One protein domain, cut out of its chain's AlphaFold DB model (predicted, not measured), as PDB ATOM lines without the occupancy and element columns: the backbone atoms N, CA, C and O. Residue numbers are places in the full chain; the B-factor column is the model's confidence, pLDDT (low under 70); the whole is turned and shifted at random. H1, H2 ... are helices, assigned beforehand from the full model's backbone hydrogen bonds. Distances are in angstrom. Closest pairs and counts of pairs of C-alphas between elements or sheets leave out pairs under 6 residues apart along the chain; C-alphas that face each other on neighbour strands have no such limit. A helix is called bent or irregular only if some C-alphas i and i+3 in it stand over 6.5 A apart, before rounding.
ATOM      1  N   THR A 326      75.829  79.500  64.968       72.19
ATOM      2  CA  THR A 326      76.480  78.515  65.839       72.19
ATOM      3  C   THR A 326      75.832  78.444  67.218       72.19
ATOM      4  O   THR A 326      75.625  77.345  67.725       72.19
ATOM      5  N   ASN A 327      75.477  79.588  67.803       76.12
ATOM      6  CA  ASN A 327      75.054  79.683  69.200       76.12
ATOM      7  C   ASN A 327      73.534  79.797  69.381       76.12
ATOM      8  O   ASN A 327      73.030  79.408  70.433       76.12
ATOM      9  N   SER A 328      72.791  80.262  68.370       76.00
ATOM     10  CA  SER A 328      71.329  80.408  68.450       76.00
ATOM     11  C   SER A 328      70.594  79.439  67.525       76.00
ATOM     12  O   SER A 328      69.727  78.695  67.986       76.00
ATOM     13  N   TYR A 329      70.924  79.414  66.232       79.88
ATOM     14  CA  TYR A 329      70.155  78.688  65.221       79.88
ATOM     15  C   TYR A 329      70.279  77.171  65.344       79.88
ATOM     16  O   TYR A 329      69.278  76.502  65.596       79.88
ATOM     17  N   ARG A 330      71.495  76.623  65.204       77.44
ATOM     18  CA  ARG A 330      71.718  75.168  65.259       77.44
ATOM     19  C   ARG A 330      71.222  74.551  66.574       77.44
ATOM     20  O   ARG A 330      70.410  73.632  66.495       77.44
ATOM     21  N   PRO A 331      71.560  75.098  67.762       79.12
ATOM     22  CA  PRO A 331      71.059  74.547  69.021       79.12
ATOM     23  C   PRO A 331      69.532  74.598  69.131       79.12
ATOM     24  O   PRO A 331      68.922  73.721  69.739       79.12
ATOM     25  N   THR A 332      68.892  75.612  68.537       81.81
ATOM     26  CA  THR A 332      67.429  75.723  68.524       81.81
ATOM     27  C   THR A 332      66.789  74.638  67.652       81.81
ATOM     28  O   THR A 332      65.790  74.056  68.071       81.81
ATOM     29  N   LEU A 333      67.366  74.320  66.488       81.25
ATOM     30  CA  LEU A 333      66.881  73.220  65.646       81.25
ATOM     31  C   LEU A 333      67.067  71.858  66.318       81.25
ATOM     32  O   LEU A 333      66.125  71.065  66.365       81.25
ATOM     33  N   ASP A 334      68.244  71.615  66.896       76.44
ATOM     34  CA  ASP A 334      68.540  70.368  67.606       76.44
ATOM     35  C   ASP A 334      67.598  70.186  68.804       76.44
ATOM     36  O   ASP A 334      67.034  69.108  69.012       76.44
ATOM     37  N   SER A 335      67.343  71.267  69.551       76.75
ATOM     38  CA  SER A 335      66.359  71.274  70.634       76.75
ATOM     39  C   SER A 335      64.940  71.001  70.137       76.75
ATOM     40  O   SER A 335      64.186  70.334  70.844       76.75
ATOM     41  N   GLY A 336      64.553  71.517  68.967       77.38
ATOM     42  CA  GLY A 336      63.245  71.261  68.360       77.38
ATOM     43  C   GLY A 336      63.068  69.794  67.979       77.38
ATOM     44  O   GLY A 336      62.067  69.181  68.343       77.38
ATOM     45  N   LYS A 337      64.074  69.200  67.330       81.38
ATOM     46  CA  LYS A 337      64.071  67.777  66.964       81.38
ATOM     47  C   LYS A 337      64.032  66.868  68.192       81.38
ATOM     48  O   LYS A 337      63.185  65.986  68.283       81.38
ATOM     49  N   SER A 338      64.878  67.141  69.184       77.50
ATOM     50  CA  SER A 338      64.874  66.390  70.443       77.50
ATOM     51  C   SER A 338      63.526  66.499  71.172       77.50
ATOM     52  O   SER A 338      63.022  65.514  71.707       77.50
ATOM     53  N   ALA A 339      62.887  67.672  71.136       80.56
ATOM     54  CA  ALA A 339      61.551  67.873  71.690       80.56
ATOM     55  C   ALA A 339      60.458  67.079  70.946       80.56
ATOM     56  O   ALA A 339      59.516  66.606  71.586       80.56
ATOM     57  N   GLN A 340      60.577  66.889  69.626       83.75
ATOM     58  CA  GLN A 340      59.680  66.016  68.856       83.75
ATOM     59  C   GLN A 340      59.811  64.556  69.300       83.75
ATOM     60  O   GLN A 340      58.798  63.920  69.599       83.75
ATOM     61  N   ASP A 341      61.042  64.055  69.432       79.69
ATOM     62  CA  ASP A 341      61.307  62.691  69.910       79.69
ATOM     63  C   ASP A 341      60.760  62.487  71.335       79.69
ATOM     64  O   ASP A 341      60.089  61.496  71.636       79.69
ATOM     65  N   MET A 342      60.963  63.475  72.215       77.75
ATOM     66  CA  MET A 342      60.401  63.454  73.568       77.75
ATOM     67  C   MET A 342      58.871  63.477  73.576       77.75
ATOM     68  O   MET A 342      58.268  62.798  74.405       77.75
ATOM     69  N   ASN A 343      58.219  64.207  72.669       85.12
ATOM     70  CA  ASN A 343      56.761  64.170  72.535       85.12
ATOM     71  C   ASN A 343      56.254  62.792  72.082       85.12
ATOM     72  O   ASN A 343      55.203  62.350  72.558       85.12
ATOM     73  N   GLY A 344      57.012  62.086  71.238       80.81
ATOM     74  CA  GLY A 344      56.768  60.677  70.923       80.81
ATOM     75  C   GLY A 344      56.808  59.796  72.177       80.81
ATOM     76  O   GLY A 344      55.859  59.061  72.451       80.81
ATOM     77  N   ASN A 345      57.845  59.959  73.004       75.06
ATOM     78  CA  ASN A 345      57.994  59.228  74.270       75.06
ATOM     79  C   ASN A 345      56.888  59.557  75.291       75.06
ATOM     80  O   ASN A 345      56.364  58.658  75.948       75.06
ATOM     81  N   ILE A 346      56.490  60.829  75.408       82.00
ATOM     82  CA  ILE A 346      55.379  61.261  76.271       82.00
ATOM     83  C   ILE A 346      54.061  60.642  75.797       82.00
ATOM     84  O   ILE A 346      53.272  60.173  76.617       82.00
ATOM     85  N   SER A 347      53.821  60.608  74.486       83.81
ATOM     86  CA  SER A 347      52.611  60.010  73.910       83.81
ATOM     87  C   SER A 347      52.549  58.506  74.184       83.81
ATOM     88  O   SER A 347      51.504  58.005  74.597       83.81
ATOM     89  N   ALA A 348      53.679  57.803  74.053       74.38
ATOM     90  CA  ALA A 348      53.792  56.397  74.432       74.38
ATOM     91  C   ALA A 348      53.520  56.181  75.931       74.38
ATOM     92  O   ALA A 348      52.794  55.262  76.296       74.38
ATOM     93  N   MET A 349      54.023  57.061  76.805       72.50
ATOM     94  CA  MET A 349      53.773  56.974  78.248       72.50
ATOM     95  C   MET A 349      52.295  57.190  78.607       72.50
ATOM     96  O   MET A 349      51.790  56.527  79.508       72.50
ATOM     97  N   ARG A 350      51.578  58.073  77.899       77.31
ATOM     98  CA  ARG A 350      50.130  58.288  78.104       77.31
ATOM     99  C   ARG A 350      49.283  57.072  77.735       77.31
ATOM    100  O   ARG A 350      48.199  56.916  78.286       77.31
ATOM    101  N   ALA A 351      49.753  56.241  76.806       73.62
ATOM    102  CA  ALA A 351      49.060  55.018  76.411       73.62
ATOM    103  C   ALA A 351      49.147  53.912  77.481       73.62
ATOM    104  O   ALA A 351      48.416  52.928  77.404       73.62
ATOM    105  N   ILE A 352      50.019  54.070  78.484       68.06
ATOM    106  CA  ILE A 352      50.186  53.115  79.576       68.06
ATOM    107  C   ILE A 352      49.276  53.534  80.743       68.06
ATOM    108  O   ILE A 352      49.429  54.641  81.262       68.06
ATOM    109  N   PRO A 353      48.339  52.684  81.201       57.12
ATOM    110  CA  PRO A 353      47.491  53.001  82.346       57.12
ATOM    111  C   PRO A 353      48.335  53.081  83.627       57.12
ATOM    112  O   PRO A 353      48.855  52.084  84.118       57.12
ATOM    113  N   ILE A 354      48.476  54.291  84.175       54.25
ATOM    114  CA  ILE A 354      49.314  54.589  85.357       54.25
ATOM    115  C   ILE A 354      48.514  54.454  86.676       54.25
ATOM    116  O   ILE A 354      49.003  54.813  87.748       54.25
ATOM    117  N   GLU A 355      47.269  53.963  86.621       50.88
ATOM    118  CA  GLU A 355      46.312  53.993  87.741       50.88
ATOM    119  C   GLU A 355      46.658  53.046  88.904       50.88
ATOM    120  O   GLU A 355      46.300  53.336  90.043       50.88
ATOM    121  N   THR A 356      47.406  51.962  88.669       42.56
ATOM    122  CA  THR A 356      47.712  50.936  89.692       42.56
ATOM    123  C   THR A 356      49.200  50.825  90.044       42.56
ATOM    124  O   THR A 356      49.639  49.833  90.623       42.56
ATOM    125  N   GLY A 357      49.993  51.849  89.721       48.47
ATOM    126  CA  GLY A 357      51.451  51.823  89.853       48.47
ATOM    127  C   GLY A 357      52.150  51.390  88.564       48.47
ATOM    128  O   GLY A 357      51.537  50.893  87.623       48.47
ATOM    129  N   TRP A 358      53.455  51.642  88.492       51.28
ATOM    130  CA  TRP A 358      54.219  51.460  87.262       51.28
ATOM    131  C   TRP A 358      54.484  49.968  87.008       51.28
ATOM    132  O   TRP A 358      55.341  49.369  87.667       51.28
ATOM    133  N   ALA A 359      53.783  49.371  86.039       56.28
ATOM    134  CA  ALA A 359      54.213  48.120  85.407       56.28
ATOM    135  C   ALA A 359      55.624  48.289  84.803       56.28
ATOM    136  O   ALA A 359      56.096  49.412  84.622       56.28
ATOM    137  N   THR A 360      56.321  47.195  84.494       58.34
ATOM    138  CA  THR A 360      57.698  47.221  83.955       58.34
ATOM    139  C   THR A 360      57.834  48.162  82.751       58.34
ATOM    140  O   THR A 360      58.769  48.960  82.692       58.34
ATOM    141  N   ASP A 361      56.833  48.157  81.871       59.00
ATOM    142  CA  ASP A 361      56.769  48.992  80.666       59.00
ATOM    143  C   ASP A 361      56.596  50.476  81.008       59.00
ATOM    144  O   ASP A 361      57.222  51.357  80.414       59.00
ATOM    145  N   ALA A 362      55.809  50.754  82.047       63.62
ATOM    146  CA  ALA A 362      55.623  52.092  82.571       63.62
ATOM    147  C   ALA A 362      56.950  52.620  83.151       63.62
ATOM    148  O   ALA A 362      57.312  53.764  82.889       63.62
ATOM    149  N   LYS A 363      57.708  51.800  83.899       66.19
ATOM    150  CA  LYS A 363      59.006  52.201  84.486       66.19
ATOM    151  C   LYS A 363      60.025  52.582  83.415       66.19
ATOM    152  O   LYS A 363      60.746  53.565  83.582       66.19
ATOM    153  N   ALA A 364      60.076  51.824  82.319       67.06
ATOM    154  CA  ALA A 364      60.955  52.112  81.189       67.06
ATOM    155  C   ALA A 364      60.561  53.426  80.493       67.06
ATOM    156  O   ALA A 364      61.416  54.274  80.241       67.06
ATOM    157  N   ALA A 365      59.262  53.647  80.266       66.88
ATOM    158  CA  ALA A 365      58.760  54.907  79.721       66.88
ATOM    159  C   ALA A 365      59.052  56.101  80.653       66.88
ATOM    160  O   ALA A 365      59.524  57.141  80.193       66.88
ATOM    161  N   ALA A 366      58.867  55.934  81.968       66.69
ATOM    162  CA  ALA A 366      59.209  56.929  82.986       66.69
ATOM    163  C   ALA A 366      60.693  57.304  82.937       66.69
ATOM    164  O   ALA A 366      61.053  58.480  82.978       66.69
ATOM    165  N   ALA A 367      61.557  56.291  82.842       68.38
ATOM    166  CA  ALA A 367      62.994  56.472  82.750       68.38
ATOM    167  C   ALA A 367      63.375  57.222  81.467       68.38
ATOM    168  O   ALA A 367      64.192  58.133  81.523       68.38
ATOM    169  N   ASN A 368      62.735  56.925  80.334       71.00
ATOM    170  CA  ASN A 368      62.977  57.639  79.078       71.00
ATOM    171  C   ASN A 368      62.541  59.108  79.147       71.00
ATOM    172  O   ASN A 368      63.249  59.983  78.652       71.00
ATOM    173  N   VAL A 369      61.416  59.401  79.807       71.88
ATOM    174  CA  VAL A 369      60.982  60.785  80.047       71.88
ATOM    175  C   VAL A 369      61.973  61.510  80.958       71.88
ATOM    176  O   VAL A 369      62.417  62.603  80.621       71.88
ATOM    177  N   LEU A 370      62.390  60.901  82.072       68.25
ATOM    178  CA  LEU A 370      63.401  61.483  82.963       68.25
ATOM    179  C   LEU A 370      64.743  61.698  82.251       68.25
ATOM    180  O   LEU A 370      65.371  62.738  82.437       68.25
ATOM    181  N   ALA A 371      65.165  60.748  81.419       72.50
ATOM    182  CA  ALA A 371      66.375  60.864  80.619       72.50
ATOM    183  C   ALA A 371      66.282  62.021  79.618       72.50
ATOM    184  O   ALA A 371      67.207  62.826  79.531       72.50
ATOM    185  N   GLY A 372      65.136  62.178  78.948       67.94
ATOM    186  CA  GLY A 372      64.859  63.336  78.094       67.94
ATOM    187  C   GLY A 372      64.875  64.664  78.860       67.94
ATOM    188  O   GLY A 372      65.339  65.681  78.358       67.94
ATOM    189  N   LEU A 373      64.467  64.658  80.129       69.25
ATOM    190  CA  LEU A 373      64.571  65.821  81.012       69.25
ATOM    191  C   LEU A 373      65.998  66.077  81.536       69.25
ATOM    192  O   LEU A 373      66.201  67.034  82.279       69.25
ATOM    193  N   GLY A 374      66.993  65.275  81.142       68.38
ATOM    194  CA  GLY A 374      68.398  65.452  81.520       68.38
ATOM    195  C   GLY A 374      68.837  64.659  82.754       68.38
ATOM    196  O   GLY A 374      69.910  64.914  83.300       68.38
ATOM    197  N   VAL A 375      68.038  63.694  83.218       69.94
ATOM    198  CA  VAL A 375      68.449  62.763  84.282       69.94
ATOM    199  C   VAL A 375      69.344  61.676  83.691       69.94
ATOM    200  O   VAL A 375      68.996  61.049  82.697       69.94
ATOM    201  N   ALA A 376      70.484  61.394  84.326       68.38
ATOM    202  CA  ALA A 376      71.366  60.314  83.880       68.38
ATOM    203  C   ALA A 376      70.603  58.969  83.762       68.38
ATOM    204  O   ALA A 376      69.853  58.638  84.684       68.38
ATOM    205  N   PRO A 377      70.809  58.157  82.703       64.44
ATOM    206  CA  PRO A 377      70.007  56.954  82.435       64.44
ATOM    207  C   PRO A 377      69.936  55.956  83.601       64.44
ATOM    208  O   PRO A 377      68.869  55.429  83.909       64.44
ATOM    209  N   GLN A 378      71.051  55.753  84.309       65.81
ATOM    210  CA  GLN A 378      71.126  54.882  85.492       65.81
ATOM    211  C   GLN A 378      70.221  55.384  86.631       65.81
ATOM    212  O   GLN A 378      69.523  54.609  87.280       65.81
ATOM    213  N   ASN A 379      70.174  56.702  86.830       61.06
ATOM    214  CA  ASN A 379      69.311  57.339  87.819       61.06
ATOM    215  C   ASN A 379      67.848  57.345  87.359       61.06
ATOM    216  O   ASN A 379      66.942  57.143  88.163       61.06
ATOM    217  N   ALA A 380      67.607  57.519  86.061       62.72
ATOM    218  CA  ALA A 380      66.275  57.509  85.475       62.72
ATOM    219  C   ALA A 380      65.576  56.147  85.640       62.72
ATOM    220  O   ALA A 380      64.395  56.111  85.979       62.72
ATOM    221  N   GLN A 381      66.307  55.035  85.501       66.50
ATOM    222  CA  GLN A 381      65.792  53.679  85.750       66.50
ATOM    223  C   GLN A 381      65.417  53.452  87.225       66.50
ATOM    224  O   GLN A 381      64.376  52.866  87.522       66.50
ATOM    225  N   LEU A 382      66.232  53.964  88.155       61.09
ATOM    226  CA  LEU A 382      65.966  53.880  89.596       61.09
ATOM    227  C   LEU A 382      64.767  54.742  90.012       61.09
ATOM    228  O   LEU A 382      63.946  54.324  90.828       61.09
ATOM    229  N   PHE A 383      64.645  55.942  89.448       60.00
ATOM    230  CA  PHE A 383      63.571  56.877  89.781       60.00
ATOM    231  C   PHE A 383      62.257  56.534  89.080       60.00
ATOM    232  O   PHE A 383      61.201  56.726  89.674       60.00
ATOM    233  N   GLY A 384      62.311  55.949  87.881       57.72
ATOM    234  CA  GLY A 384      61.143  55.433  87.166       57.72
ATOM    235  C   GLY A 384      60.454  54.263  87.875       57.72
ATOM    236  O   GLY A 384      59.279  54.006  87.633       57.72
ATOM    237  N   ALA A 385      61.143  53.584  88.800       63.16
ATOM    238  CA  ALA A 385      60.570  52.507  89.603       63.16
ATOM    239  C   ALA A 385      59.690  52.986  90.774       63.16
ATOM    240  O   ALA A 385      58.944  52.176  91.328       63.16
ATOM    241  N   ASN A 386      59.756  54.271  91.150       70.19
ATOM    242  CA  ASN A 386      58.984  54.860  92.246       70.19
ATOM    243  C   ASN A 386      58.239  56.114  91.762       70.19
ATOM    244  O   ASN A 386      58.857  57.125  91.446       70.19
ATOM    245  N   ALA A 387      56.903  56.073  91.779       65.94
ATOM    246  CA  ALA A 387      56.052  57.159  91.293       65.94
ATOM    247  C   ALA A 387      56.321  58.509  91.975       65.94
ATOM    248  O   ALA A 387      56.438  59.525  91.301       65.94
ATOM    249  N   GLN A 388      56.460  58.521  93.299       68.19
ATOM    250  CA  GLN A 388      56.694  59.745  94.068       68.19
ATOM    251  C   GLN A 388      58.090  60.311  93.778       68.19
ATOM    252  O   GLN A 388      58.274  61.522  93.642       68.19
ATOM    253  N   LYS A 389      59.089  59.430  93.616       69.31
ATOM    254  CA  LYS A 389      60.444  59.857  93.260       69.31
ATOM    255  C   LYS A 389      60.502  60.390  91.831       69.31
ATOM    256  O   LYS A 389      61.055  61.472  91.641       69.31
ATOM    257  N   PHE A 390      59.889  59.696  90.872       71.56
ATOM    258  CA  PHE A 390      59.697  60.179  89.504       71.56
ATOM    259  C   PHE A 390      59.093  61.582  89.510       71.56
ATOM    260  O   PHE A 390      59.669  62.482  88.910       71.56
ATOM    261  N   GLN A 391      58.003  61.786  90.254       70.88
ATOM    262  CA  GLN A 391      57.321  63.075  90.318       70.88
ATOM    263  C   GLN A 391      58.235  64.199  90.809       70.88
ATOM    264  O   GLN A 391      58.383  65.217  90.136       70.88
ATOM    265  N   SER A 392      58.903  63.988  91.947       69.56
ATOM    266  CA  SER A 392      59.813  64.986  92.523       69.56
ATOM    267  C   SER A 392      60.985  65.328  91.594       69.56
ATOM    268  O   SER A 392      61.336  66.496  91.439       69.56
ATOM    269  N   VAL A 393      61.580  64.320  90.943       74.94
ATOM    270  CA  VAL A 393      62.748  64.502  90.075       74.94
ATOM    271  C   VAL A 393      62.341  65.127  88.744       74.94
ATOM    272  O   VAL A 393      62.980  66.082  88.314       74.94
ATOM    273  N   ALA A 394      61.271  64.642  88.113       73.38
ATOM    274  CA  ALA A 394      60.763  65.200  86.865       73.38
ATOM    275  C   ALA A 394      60.381  66.673  87.042       73.38
ATOM    276  O   ALA A 394      60.819  67.514  86.261       73.38
ATOM    277  N   MET A 395      59.640  67.000  88.107       76.62
ATOM    278  CA  MET A 395      59.234  68.377  88.379       76.62
ATOM    279  C   MET A 395      60.437  69.278  88.682       76.62
ATOM    280  O   MET A 395      60.515  70.389  88.164       76.62
ATOM    281  N   SER A 396      61.413  68.791  89.457       77.44
ATOM    282  CA  SER A 396      62.660  69.519  89.721       77.44
ATOM    283  C   SER A 396      63.436  69.822  88.434       77.44
ATOM    284  O   SER A 396      63.858  70.962  88.238       77.44
ATOM    285  N   GLN A 397      63.576  68.847  87.529       78.19
ATOM    286  CA  GLN A 397      64.292  69.039  86.265       78.19
ATOM    287  C   GLN A 397      63.547  69.964  85.303       78.19
ATOM    288  O   GLN A 397      64.160  70.850  84.714       78.19
ATOM    289  N   ILE A 398      62.225  69.813  85.178       78.00
ATOM    290  CA  ILE A 398      61.412  70.715  84.352       78.00
ATOM    291  C   ILE A 398      61.529  72.143  84.881       78.00
ATOM    292  O   ILE A 398      61.804  73.060  84.113       78.00
ATOM    293  N   ASN A 399      61.386  72.333  86.193       76.12
ATOM    294  CA  ASN A 399      61.484  73.643  86.821       76.12
ATOM    295  C   ASN A 399      62.866  74.277  86.617       76.12
ATOM    296  O   ASN A 399      62.955  75.445  86.250       76.12
ATOM    297  N   LYS A 400      63.940  73.493  86.771       79.44
ATOM    298  CA  LYS A 400      65.303  73.938  86.470       79.44
ATOM    299  C   LYS A 400      65.427  74.417  85.022       79.44
ATOM    300  O   LYS A 400      65.908  75.514  84.782       79.44
ATOM    301  N   GLN A 401      64.929  73.647  84.060       75.25
ATOM    302  CA  GLN A 401      64.999  74.027  82.647       75.25
ATOM    303  C   GLN A 401      64.151  75.263  82.315       75.25
ATOM    304  O   GLN A 401      64.499  76.024  81.412       75.25
ATOM    305  N   LEU A 402      63.031  75.472  83.014       73.81
ATOM    306  CA  LEU A 402      62.246  76.701  82.888       73.81
ATOM    307  C   LEU A 402      63.016  77.912  83.426       73.81
ATOM    308  O   LEU A 402      63.000  78.956  82.784       73.81
ATOM    309  N   GLN A 403      63.737  77.758  84.539       70.56
ATOM    310  CA  GLN A 403      64.577  78.815  85.114       70.56
ATOM    311  C   GLN A 403      65.834  79.103  84.276       70.56
ATOM    312  O   GLN A 403      66.209  80.263  84.105       70.56
ATOM    313  N   ASP A 404      66.466  78.070  83.712       68.69
ATOM    314  CA  ASP A 404      67.659  78.200  82.865       68.69
ATOM    315  C   ASP A 404      67.352  78.952  81.554       68.69
ATOM    316  O   ASP A 404      68.188  79.698  81.033       68.69
ATOM    317  N   ASN A 405      66.124  78.822  81.041       64.31
ATOM    318  CA  ASN A 405      65.614  79.621  79.930       64.31
ATOM    319  C   ASN A 405      65.283  81.048  80.414       64.31
ATOM    320  O   ASN A 405      64.128  81.374  80.667       64.31
ATOM    321  N   LYS A 406      66.298  81.907  80.563       53.59
ATOM    322  CA  LYS A 406      66.169  83.266  81.131       53.59
ATOM    323  C   LYS A 406      65.122  84.142  80.416       53.59
ATOM    324  O   LYS A 406      65.235  84.392  79.214       53.59
ATOM    325  N   GLY A 407      64.168  84.688  81.179       56.50
ATOM    326  CA  GLY A 407      63.171  85.678  80.748       56.50
ATOM    327  C   GLY A 407      62.097  85.928  81.818       56.50
ATOM    328  O   GLY A 407      61.736  85.029  82.566       56.50
ATOM    329  N   THR A 408      61.531  87.138  81.901       48.00
ATOM    330  CA  THR A 408      60.522  87.479  82.932       48.00
ATOM    331  C   THR A 408      59.269  86.601  82.857       48.00
ATOM    332  O   THR A 408      58.602  86.369  83.860       48.00
ATOM    333  N   GLN A 409      58.944  86.104  81.661       57.12
ATOM    334  CA  GLN A 409      57.807  85.211  81.453       57.12
ATOM    335  C   GLN A 409      58.072  83.787  81.973       57.12
ATOM    336  O   GLN A 409      57.152  83.155  82.475       57.12
ATOM    337  N   THR A 410      59.311  83.285  81.926       61.78
ATOM    338  CA  THR A 410      59.646  81.904  82.317       61.78
ATOM    339  C   THR A 410      59.822  81.724  83.828       61.78
ATOM    340  O   THR A 410      59.509  80.655  84.352       61.78
ATOM    341  N   GLU A 411      60.223  82.771  84.557       60.84
ATOM    342  CA  GLU A 411      60.300  82.750  86.030       60.84
ATOM    343  C   GLU A 411      58.909  82.655  86.685       60.84
ATOM    344  O   GLU A 411      58.693  81.848  87.594       60.84
ATOM    345  N   GLY A 412      57.936  83.427  86.188       70.25
ATOM    346  CA  GLY A 412      56.544  83.331  86.638       70.25
ATOM    347  C   GLY A 412      55.906  81.983  86.290       70.25
ATOM    348  O   GLY A 412      55.129  81.435  87.075       70.25
ATOM    349  N   ASP A 413      56.285  81.416  85.143       72.81
ATOM    350  CA  ASP A 413      55.802  80.113  84.696       72.81
ATOM    351  C   ASP A 413      56.313  78.976  85.592       72.81
ATOM    352  O   ASP A 413      55.532  78.097  85.959       72.81
ATOM    353  N   ALA A 414      57.587  79.030  85.992       73.12
ATOM    354  CA  ALA A 414      58.216  78.105  86.934       73.12
ATOM    355  C   ALA A 414      57.526  78.125  88.313       73.12
ATOM    356  O   ALA A 414      57.139  77.079  88.841       73.12
ATOM    357  N   ALA A 415      57.289  79.318  88.868       77.12
ATOM    358  CA  ALA A 415      56.596  79.474  90.149       77.12
ATOM    359  C   ALA A 415      55.157  78.933  90.099       77.12
ATOM    360  O   ALA A 415      54.746  78.165  90.973       77.12
ATOM    361  N   ARG A 416      54.406  79.267  89.039       80.88
ATOM    362  CA  ARG A 416      53.048  78.746  88.829       80.88
ATOM    363  C   ARG A 416      53.047  77.226  88.686       80.88
ATOM    364  O   ARG A 416      52.108  76.568  89.138       80.88
ATOM    365  N   ALA A 417      54.091  76.660  88.083       80.94
ATOM    366  CA  ALA A 417      54.167  75.227  87.861       80.94
ATOM    367  C   ALA A 417      54.358  74.453  89.168       80.94
ATOM    368  O   ALA A 417      53.690  73.447  89.400       80.94
ATOM    369  N   LEU A 418      55.201  74.971  90.066       78.19
ATOM    370  CA  LEU A 418      55.364  74.423  91.413       78.19
ATOM    371  C   LEU A 418      54.087  74.539  92.249       78.19
ATOM    372  O   LEU A 418      53.709  73.575  92.908       78.19
ATOM    373  N   GLN A 419      53.410  75.691  92.204       80.38
ATOM    374  CA  GLN A 419      52.146  75.895  92.921       80.38
ATOM    375  C   GLN A 419      51.064  74.925  92.440       80.38
ATOM    376  O   GLN A 419      50.401  74.284  93.252       80.38
ATOM    377  N   THR A 420      50.935  74.768  91.119       81.31
ATOM    378  CA  THR A 420      49.986  73.819  90.530       81.31
ATOM    379  C   THR A 420      50.335  72.401  90.966       81.31
ATOM    380  O   THR A 420      49.474  71.715  91.496       81.31
ATOM    381  N   PHE A 421      51.597  71.982  90.848       80.44
ATOM    382  CA  PHE A 421      52.029  70.650  91.274       80.44
ATOM    383  C   PHE A 421      51.757  70.376  92.763       80.44
ATOM    384  O   PHE A 421      51.271  69.301  93.098       80.44
ATOM    385  N   ALA A 422      52.011  71.347  93.644       76.31
ATOM    386  CA  ALA A 422      51.757  71.220  95.079       76.31
ATOM    387  C   ALA A 422      50.263  71.054  95.415       76.31
ATOM    388  O   ALA A 422      49.933  70.374  96.382       76.31
ATOM    389  N   SER A 423      49.369  71.637  94.607       77.88
ATOM    390  CA  SER A 423      47.912  71.481  94.756       77.88
ATOM    391  C   SER A 423      47.381  70.112  94.299       77.88
ATOM    392  O   SER A 423      46.250  69.744  94.608       77.88
ATOM    393  N   LEU A 424      48.185  69.329  93.569       80.12
ATOM    394  CA  LEU A 424      47.780  68.025  93.050       80.12
ATOM    395  C   LEU A 424      48.034  66.935  94.095       80.12
ATOM    396  O   LEU A 424      49.052  66.249  94.075       80.12
ATOM    397  N   GLU A 425      47.062  66.726  94.978       61.56
ATOM    398  CA  GLU A 425      47.151  65.719  96.048       61.56
ATOM    399  C   GLU A 425      47.145  64.266  95.528       61.56
ATOM    400  O   GLU A 425      47.617  63.347  96.198       61.56
ATOM    401  N   LYS A 426      46.620  64.026  94.316       69.62
ATOM    402  CA  LYS A 426      46.481  62.681  93.733       69.62
ATOM    403  C   LYS A 426      47.635  62.343  92.787       69.62
ATOM    404  O   LYS A 426      47.820  63.000  91.762       69.62
ATOM    405  N   THR A 427      48.325  61.229  93.052       67.38
ATOM    406  CA  THR A 427      49.448  60.710  92.241       67.38
ATOM    407  C   THR A 427      49.143  60.617  90.732       67.38
ATOM    408  O   THR A 427      49.997  61.032  89.946       67.38
ATOM    409  N   PRO A 428      47.956  60.161  90.277       72.31
ATOM    410  CA  PRO A 428      47.636  60.135  88.847       72.31
ATOM    411  C   PRO A 428      47.531  61.530  88.219       72.31
ATOM    412  O   PRO A 428      48.033  61.745  87.116       72.31
ATOM    413  N   MET A 429      46.935  62.497  88.928       77.56
ATOM    414  CA  MET A 429      46.827  63.879  88.446       77.56
ATOM    415  C   MET A 429      48.198  64.556  88.391       77.56
ATOM    416  O   MET A 429      48.508  65.211  87.401       77.56
ATOM    417  N   ALA A 430      49.048  64.331  89.395       76.12
ATOM    418  CA  ALA A 430      50.422  64.825  89.417       76.12
ATOM    419  C   ALA A 430      51.269  64.266  88.254       76.12
ATOM    420  O   ALA A 430      52.004  65.010  87.606       76.12
ATOM    421  N   ASN A 431      51.123  62.977  87.926       77.25
ATOM    422  CA  ASN A 431      51.789  62.377  86.762       77.25
ATOM    423  C   ASN A 431      51.290  62.981  85.445       77.25
ATOM    424  O   ASN A 431      52.090  63.331  84.580       77.25
ATOM    425  N   ALA A 432      49.970  63.122  85.302       82.44
ATOM    426  CA  ALA A 432      49.354  63.711  84.121       82.44
ATOM    427  C   ALA A 432      49.794  65.171  83.918       82.44
ATOM    428  O   ALA A 432      50.073  65.576  82.791       82.44
ATOM    429  N   TYR A 433      49.916  65.926  85.009       85.56
ATOM    430  CA  TYR A 433      50.415  67.295  85.004       85.56
ATOM    431  C   TYR A 433      51.872  67.386  84.549       85.56
ATOM    432  O   TYR A 433      52.183  68.168  83.655       85.56
ATOM    433  N   ILE A 434      52.762  66.555  85.104       82.50
ATOM    434  CA  ILE A 434      54.177  66.508  84.698       82.50
ATOM    435  C   ILE A 434      54.306  66.212  83.204       82.50
ATOM    436  O   ILE A 434      55.107  66.847  82.519       82.50
ATOM    437  N   LEU A 435      53.507  65.272  82.689       85.00
ATOM    438  CA  LEU A 435      53.505  64.931  81.270       85.00
ATOM    439  C   LEU A 435      53.040  66.085  80.380       85.00
ATOM    440  O   LEU A 435      53.656  66.326  79.342       85.00
ATOM    441  N   ASP A 436      51.981  66.804  80.757       89.19
ATOM    442  CA  ASP A 436      51.546  67.969  79.977       89.19
ATOM    443  C   ASP A 436      52.542  69.108  80.056       89.19
ATOM    444  O   ASP A 436      52.789  69.754  79.046       89.19
ATOM    445  N   LEU A 437      53.127  69.351  81.227       85.44
ATOM    446  CA  LEU A 437      54.104  70.415  81.405       85.44
ATOM    447  C   LEU A 437      55.363  70.135  80.573       85.44
ATOM    448  O   LEU A 437      55.866  71.027  79.886       85.44
ATOM    449  N   ALA A 438      55.833  68.884  80.570       84.19
ATOM    450  CA  ALA A 438      56.918  68.441  79.701       84.19
ATOM    451  C   ALA A 438      56.550  68.596  78.214       84.19
ATOM    452  O   ALA A 438      57.344  69.125  77.437       84.19
ATOM    453  N   GLN A 439      55.330  68.215  77.823       88.06
ATOM    454  CA  GLN A 439      54.853  68.374  76.449       88.06
ATOM    455  C   GLN A 439      54.727  69.848  76.040       88.06
ATOM    456  O   GLN A 439      55.142  70.210  74.946       88.06
ATOM    457  N   ALA A 440      54.213  70.720  76.904       89.00
ATOM    458  CA  ALA A 440      54.090  72.153  76.645       89.00
ATOM    459  C   ALA A 440      55.462  72.808  76.445       89.00
ATOM    460  O   ALA A 440      55.650  73.622  75.537       89.00
ATOM    461  N   LYS A 441      56.450  72.405  77.253       84.69
ATOM    462  CA  LYS A 441      57.847  72.813  77.080       84.69
ATOM    463  C   LYS A 441      58.394  72.359  75.725       84.69
ATOM    464  O   LYS A 441      58.981  73.167  75.006       84.69
ATOM    465  N   ASN A 442      58.183  71.097  75.363       86.81
ATOM    466  CA  ASN A 442      58.624  70.556  74.080       86.81
ATOM    467  C   ASN A 442      57.949  71.269  72.903       86.81
ATOM    468  O   ASN A 442      58.627  71.701  71.976       86.81
ATOM    469  N   ASN A 443      56.638  71.496  72.974       89.38
ATOM    470  CA  ASN A 443      55.891  72.269  71.986       89.38
ATOM    471  C   ASN A 443      56.453  73.690  71.843       89.38
ATOM    472  O   ASN A 443      56.550  74.204  70.732       89.38
ATOM    473  N   SER A 444      56.872  74.323  72.942       85.75
ATOM    474  CA  SER A 444      57.541  75.625  72.888       85.75
ATOM    475  C   SER A 444      58.888  75.564  72.162       85.75
ATOM    476  O   SER A 444      59.202  76.486  71.410       85.75
ATOM    477  N   ALA A 445      59.682  74.511  72.367       84.75
ATOM    478  CA  ALA A 445      60.947  74.320  71.656       84.75
ATOM    479  C   ALA A 445      60.727  74.065  70.155       84.75
ATOM    480  O   ALA A 445      61.424  74.647  69.328       84.75
ATOM    481  N   ILE A 446      59.707  73.278  69.802       88.19
ATOM    482  CA  ILE A 446      59.302  73.025  68.411       88.19
ATOM    483  C   ILE A 446      58.853  74.325  67.738       88.19
ATOM    484  O   ILE A 446      59.371  74.674  66.683       88.19
ATOM    485  N   ARG A 447      57.973  75.108  68.380       88.81
ATOM    486  CA  ARG A 447      57.547  76.425  67.865       88.81
ATOM    487  C   ARG A 447      58.730  77.360  67.628       88.81
ATOM    488  O   ARG A 447      58.732  78.109  66.652       88.81
ATOM    489  N   LYS A 448      59.727  77.326  68.518       87.31
ATOM    490  CA  LYS A 448      60.961  78.090  68.350       87.31
ATOM    491  C   LYS A 448      61.730  77.622  67.115       87.31
ATOM    492  O   LYS A 448      62.067  78.456  66.284       87.31
ATOM    493  N   ALA A 449      61.967  76.321  66.961       86.38
ATOM    494  CA  ALA A 449      62.644  75.770  65.788       86.38
ATOM    495  C   ALA A 449      61.925  76.141  64.480       86.38
ATOM    496  O   ALA A 449      62.545  76.736  63.598       86.38
ATOM    497  N   ASP A 450      60.609  75.930  64.410       89.19
ATOM    498  CA  ASP A 450      59.783  76.274  63.248       89.19
ATOM    499  C   ASP A 450      59.862  77.764  62.895       89.19
ATOM    500  O   ASP A 450      59.878  78.144  61.719       89.19
ATOM    501  N   TYR A 451      59.880  78.633  63.912       89.88
ATOM    502  CA  TYR A 451      60.052  80.065  63.703       89.88
ATOM    503  C   TYR A 451      61.424  80.370  63.106       89.88
ATOM    504  O   TYR A 451      61.497  81.116  62.136       89.88
ATOM    505  N   TYR A 452      62.497  79.783  63.640       86.00
ATOM    506  CA  TYR A 452      63.863  80.055  63.189       86.00
ATOM    507  C   TYR A 452      64.089  79.579  61.750       86.00
ATOM    508  O   TYR A 452      64.668  80.321  60.956       86.00
ATOM    509  N   GLU A 453      63.576  78.406  61.370       85.62
ATOM    510  CA  GLU A 453      63.658  77.915  59.985       85.62
ATOM    511  C   GLU A 453      62.986  78.869  58.987       85.62
ATOM    512  O   GLU A 453      63.521  79.140  57.907       85.62
ATOM    513  N   LYS A 454      61.815  79.408  59.347       85.38
ATOM    514  CA  LYS A 454      61.075  80.366  58.510       85.38
ATOM    515  C   LYS A 454      61.736  81.743  58.511       85.38
ATOM    516  O   LYS A 454      61.847  82.378  57.464       85.38
ATOM    517  N   ALA A 455      62.184  82.200  59.676       78.19
ATOM    518  CA  ALA A 455      62.745  83.528  59.868       78.19
ATOM    519  C   ALA A 455      64.081  83.704  59.141       78.19
ATOM    520  O   ALA A 455      64.318  84.783  58.608       78.19
ATOM    521  N   ILE A 456      64.917  82.662  59.033       75.75
ATOM    522  CA  ILE A 456      66.155  82.741  58.241       75.75
ATOM    523  C   ILE A 456      65.861  82.947  56.756       75.75
ATOM    524  O   ILE A 456      66.502  83.793  56.140       75.75
ATOM    525  N   LYS A 457      64.884  82.231  56.186       76.12
ATOM    526  CA  LYS A 457      64.504  82.408  54.774       76.12
ATOM    527  C   LYS A 457      64.049  83.842  54.507       76.12
ATOM    528  O   LYS A 457      64.551  84.495  53.600       76.12
ATOM    529  N   ILE A 458      63.199  84.378  55.383       71.75
ATOM    530  CA  ILE A 458      62.720  85.764  55.297       71.75
ATOM    531  C   ILE A 458      63.866  86.769  55.504       71.75
ATOM    532  O   ILE A 458      63.918  87.789  54.820       71.75
ATOM    533  N   ALA A 459      64.790  86.508  56.433       70.62
ATOM    534  CA  ALA A 459      65.940  87.375  56.681       70.62
ATOM    535  C   ALA A 459      66.900  87.409  55.481       70.62
ATOM    536  O   ALA A 459      67.376  88.484  55.121       70.62
ATOM    537  N   GLN A 460      67.119  86.267  54.823       69.50
ATOM    538  CA  GLN A 460      67.912  86.160  53.595       69.50
ATOM    539  C   GLN A 460      67.246  86.889  52.421       69.50
ATOM    540  O   GLN A 460      67.913  87.649  51.725       69.50
ATOM    541  N   GLU A 461      65.934  86.723  52.235       68.56
ATOM    542  CA  GLU A 461      65.166  87.380  51.166       68.56
ATOM    543  C   GLU A 461      65.071  88.903  51.345       68.56
ATOM    544  O   GLU A 461      65.098  89.651  50.369       68.56
ATOM    545  N   ARG A 462      64.961  89.380  52.591       68.81
ATOM    546  CA  ARG A 462      64.789  90.809  52.916       68.81
ATOM    547  C   ARG A 462      66.092  91.527  53.267       68.81
ATOM    548  O   ARG A 462      66.058  92.720  53.559       68.81
ATOM    549  N   GLY A 463      67.223  90.821  53.277       64.31
ATOM    550  CA  GLY A 463      68.522  91.373  53.669       64.31
ATOM    551  C   GLY A 463      68.581  91.860  55.123       64.31
ATOM    552  O   GLY A 463      69.347  92.775  55.425       64.31
ATOM    553  N   MET A 464      67.767  91.285  56.017       64.94
ATOM    554  CA  MET A 464      67.771  91.623  57.445       64.94
ATOM    555  C   MET A 464      68.929  90.908  58.159       64.94
ATOM    556  O   MET A 464      69.247  89.764  57.818       64.94
ATOM    557  N   PRO A 465      69.562  91.535  59.166       68.81
ATOM    558  CA  PRO A 465      70.598  90.877  59.954       68.81
ATOM    559  C   PRO A 465      70.015  89.683  60.724       68.81
ATOM    560  O   PRO A 465      68.971  89.790  61.366       68.81
ATOM    561  N   LEU A 466      70.708  88.539  60.694       69.19
ATOM    562  CA  LEU A 466      70.240  87.300  61.333       69.19
ATOM    563  C   LEU A 466      70.073  87.444  62.856       69.19
ATOM    564  O   LEU A 466      69.237  86.772  63.451       69.19
ATOM    565  N   SER A 467      70.797  88.375  63.480       68.88
ATOM    566  CA  SER A 467      70.658  88.706  64.901       68.88
ATOM    567  C   SER A 467      69.284  89.280  65.280       68.88
ATOM    568  O   SER A 467      68.879  89.178  66.438       68.88
ATOM    569  N   GLU A 468      68.523  89.846  64.334       72.88
ATOM    570  CA  GLU A 468      67.163  90.331  64.606       72.88
ATOM    571  C   GLU A 468      66.149  89.199  64.791       72.88
ATOM    572  O   GLU A 468      65.118  89.412  65.434       72.88
ATOM    573  N   VAL A 469      66.441  87.993  64.299       77.69
ATOM    574  CA  VAL A 469      65.564  86.822  64.444       77.69
ATOM    575  C   VAL A 469      65.337  86.493  65.922       77.69
ATOM    576  O   VAL A 469      64.196  86.308  66.344       77.69
ATOM    577  N   ASP A 470      66.395  86.516  66.740       74.94
ATOM    578  CA  ASP A 470      66.299  86.289  68.189       74.94
ATOM    579  C   ASP A 470      65.442  87.365  68.876       74.94
ATOM    580  O   ASP A 470      64.606  87.068  69.735       74.94
ATOM    581  N   ALA A 471      65.630  88.631  68.494       78.00
ATOM    582  CA  ALA A 471      64.896  89.755  69.066       78.00
ATOM    583  C   ALA A 471      63.407  89.719  68.699       78.00
ATOM    584  O   ALA A 471      62.557  90.041  69.532       78.00
ATOM    585  N   GLN A 472      63.078  89.320  67.469       81.38
ATOM    586  CA  GLN A 472      61.697  89.149  67.033       81.38
ATOM    587  C   GLN A 472      61.042  87.947  67.714       81.38
ATOM    588  O   GLN A 472      59.920  88.084  68.204       81.38
ATOM    589  N   TYR A 473      61.753  86.821  67.847       81.50
ATOM    590  CA  TYR A 473      61.235  85.656  68.562       81.50
ATOM    591  C   TYR A 473      60.855  86.002  70.006       81.50
ATOM    592  O   TYR A 473      59.752  85.684  70.440       81.50
ATOM    593  N   ARG A 474      61.702  86.739  70.737       77.25
ATOM    594  CA  ARG A 474      61.410  87.157  72.125       77.25
ATOM    595  C   ARG A 474      60.125  87.981  72.274       77.25
ATOM    596  O   ARG A 474      59.550  87.990  73.354       77.25
ATOM    597  N   LYS A 475      59.679  88.678  71.222       81.44
ATOM    598  CA  LYS A 475      58.434  89.467  71.240       81.44
ATOM    599  C   LYS A 475      57.189  88.608  71.040       81.44
ATOM    600  O   LYS A 475      56.130  88.953  71.549       81.44
ATOM    601  N   ILE A 476      57.314  87.535  70.263       83.06
ATOM    602  CA  ILE A 476      56.198  86.642  69.918       83.06
ATOM    603  C   ILE A 476      56.172  85.374  70.770       83.06
ATOM    604  O   ILE A 476      55.191  84.634  70.717       83.06
ATOM    605  N   GLN A 477      57.251  85.095  71.507       78.25
ATOM    606  CA  GLN A 477      57.354  83.933  72.371       78.25
ATOM    607  C   GLN A 477      56.177  83.943  73.345       78.25
ATOM    608  O   GLN A 477      55.937  84.914  74.060       78.25
ATOM    609  N   GLN A 478      55.431  82.844  73.342       80.06
ATOM    610  CA  GLN A 478      54.301  82.651  74.232       80.06
ATOM    611  C   GLN A 478      54.757  81.906  75.486       80.06
ATOM    612  O   GLN A 478      55.654  81.062  75.427       80.06
ATOM    613  N   SER A 479      54.099  82.200  76.607       83.12
ATOM    614  CA  SER A 479      54.231  81.420  77.838       83.12
ATOM    615  C   SER A 479      53.908  79.946  77.578       83.12
ATOM    616  O   SER A 479      53.030  79.628  76.770       83.12
ATOM    617  N   ILE A 480      54.563  79.039  78.308       82.56
ATOM    618  CA  ILE A 480      54.250  77.601  78.236       82.56
ATOM    619  C   ILE A 480      52.796  77.321  78.629       82.56
ATOM    620  O   ILE A 480      52.206  76.347  78.170       82.56
ATOM    621  N   TRP A 481      52.193  78.196  79.438       83.94
ATOM    622  CA  TRP A 481      50.797  78.079  79.835       83.94
ATOM    623  C   TRP A 481      49.842  78.370  78.691       83.94
ATOM    624  O   TRP A 481      48.738  77.852  78.723       83.94
ATOM    625  N   ALA A 482      50.243  79.140  77.676       86.31
ATOM    626  CA  ALA A 482      49.413  79.383  76.498       86.31
ATOM    627  C   ALA A 482      49.248  78.130  75.615       86.31
ATOM    628  O   ALA A 482      48.432  78.130  74.696       86.31
ATOM    629  N   ASP A 483      50.007  77.061  75.884       88.69
ATOM    630  CA  ASP A 483      49.875  75.801  75.165       88.69
ATOM    631  C   ASP A 483      48.528  75.110  75.473       88.69
ATOM    632  O   ASP A 483      48.152  75.001  76.648       88.69
ATOM    633  N   PRO A 484      47.808  74.585  74.461       89.56
ATOM    634  CA  PRO A 484      46.530  73.906  74.665       89.56
ATOM    635  C   PRO A 484      46.574  72.767  75.689       89.56
ATOM    636  O   PRO A 484      45.589  72.566  76.404       89.56
ATOM    637  N   VAL A 485      47.700  72.052  75.821       89.75
ATOM    638  CA  VAL A 485      47.824  70.946  76.792       89.75
ATOM    639  C   VAL A 485      47.802  71.427  78.247       89.75
ATOM    640  O   VAL A 485      47.445  70.664  79.141       89.75
ATOM    641  N   MET A 486      48.116  72.705  78.487       89.38
ATOM    642  CA  MET A 486      48.114  73.314  79.820       89.38
ATOM    643  C   MET A 486      46.763  73.913  80.216       89.38
ATOM    644  O   MET A 486      46.562  74.231  81.389       89.38
ATOM    645  N   SER A 487      45.821  74.039  79.275       86.50
ATOM    646  CA  SER A 487      44.505  74.663  79.495       86.50
ATOM    647  C   SER A 487      43.746  74.068  80.686       86.50
ATOM    648  O   SER A 487      43.172  74.802  81.490       86.50
ATOM    649  N   ARG A 488      43.821  72.744  80.869       85.06
ATOM    650  CA  ARG A 488      43.154  72.026  81.968       85.06
ATOM    651  C   ARG A 488      43.674  72.383  83.366       85.06
ATOM    652  O   ARG A 488      42.962  72.180  84.343       85.06
ATOM    653  N   TRP A 489      44.878  72.945  83.457       84.94
ATOM    654  CA  TRP A 489      45.539  73.280  84.722       84.94
ATOM    655  C   TRP A 489      45.460  74.765  85.076       84.94
ATOM    656  O   TRP A 489      45.634  75.131  86.233       84.94
ATOM    657  N   GLN A 490      45.144  75.634  84.110       72.12
ATOM    658  CA  GLN A 490      45.059  77.082  84.332       72.12
ATOM    659  C   GLN A 490      43.964  77.489  85.335       72.12
ATOM    660  O   GLN A 490      44.094  78.511  86.004       72.12
TER     661      GLN A 490
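This is residues 326 to 490 of the 495 residues of an uncharacterized protein of Pseudomonas sp. GM21 (UniProt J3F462). This is a long, rod-like helical bundle built along one slanting 36-residue helix, H6, with H1 running back beside its middle part and the hairpin of H4 and H5 by its first part. H2 folds back on the last part of H1, with the short H3 across it; H7 folds back on the far part of H6, and the short H8 packs on the first half of H6. The printed part has 165 residues with eight named helices, H1 to H8 in chain order, and no named strand: all helix. It is compact, with a radius of gyration of the C-alphas of 17.0 A, and spans 58 by 28 by 23 A.

H1, residues 326 to 350, and H2, residues 360 to 372, form a helical hairpin; they touch closest at C-alphas 349 and 365, 5.6 A apart, at a shallow tilt of 15 degrees, opposite ways. H3, residues 377 to 384, touches H2 at a steep tilt of 54 degrees, closest at C-alphas 367 and 380, 4.4 A apart. H4, residues 387 to 404, touches H3 only at the corner, closest at C-alphas 383 and 390, 5.1 A apart. H2 and H4 touch, closest at C-alphas 370 and 394, 6.0 A apart. H5, residues 408 to 423, forms a hairpin with H4, opposite ways at 14 degrees, a shallow tilt; C-alphas 399 and 414 are closest, 5.5 A apart. H6, residues 427 to 462, touches H1 with residues 435 to 452 alone, opposite ways at a shallow tilt of 34 degrees, only just short of steep; C-alphas 336 and 446 are closest, 4.3 A apart. With residues 427 to 438 alone H6 touches H4, closest at C-alphas 395 and 434, 6.5 A apart. H7, residues 467 to 476, forms a hairpin with H6 at a steep tilt of 43 degrees; C-alphas 455 and 469 are closest, 6.3 A apart. H8, residues 484 to 490, touches H6 closest at C-alphas 436 and 485, 5.7 A apart. H1 and H4 are apart. Every O i to N i+4 pair is within hydrogen-bond range in H2, H3 and H4, against 19 of 21 in H1, 11 of 12 in H5, 31 of 32 in H6, 4 of 6 in H7 and 1 of 3 in H8, where 3 of 4 O i to N i+3 pairs are.

H1 begins at C-alpha 326 (76.480, 78.515, 65.839) and is 35.4 A long; it is irregular, but only just, with C-alphas 327 and 330 6.9 A apart. H2 is 18.6 A long, H4 25.5 A, H5 23.6 A and H6 51.8 A; H3 and H7 are shorter. H8, irregular with C-alphas 485 and 488 7.1 A apart, ends at C-alpha 490 (45.059, 77.082, 84.332).

The C-alphas of Thr 356 and Gly 463, the two farthest apart, are 58.0 A apart. The printed part has no cut and no long link. Mean pLDDT of the printed part is 74.4; 54 residues are under 70, among them 352 to 367, 372 to 385 and 460 to 467.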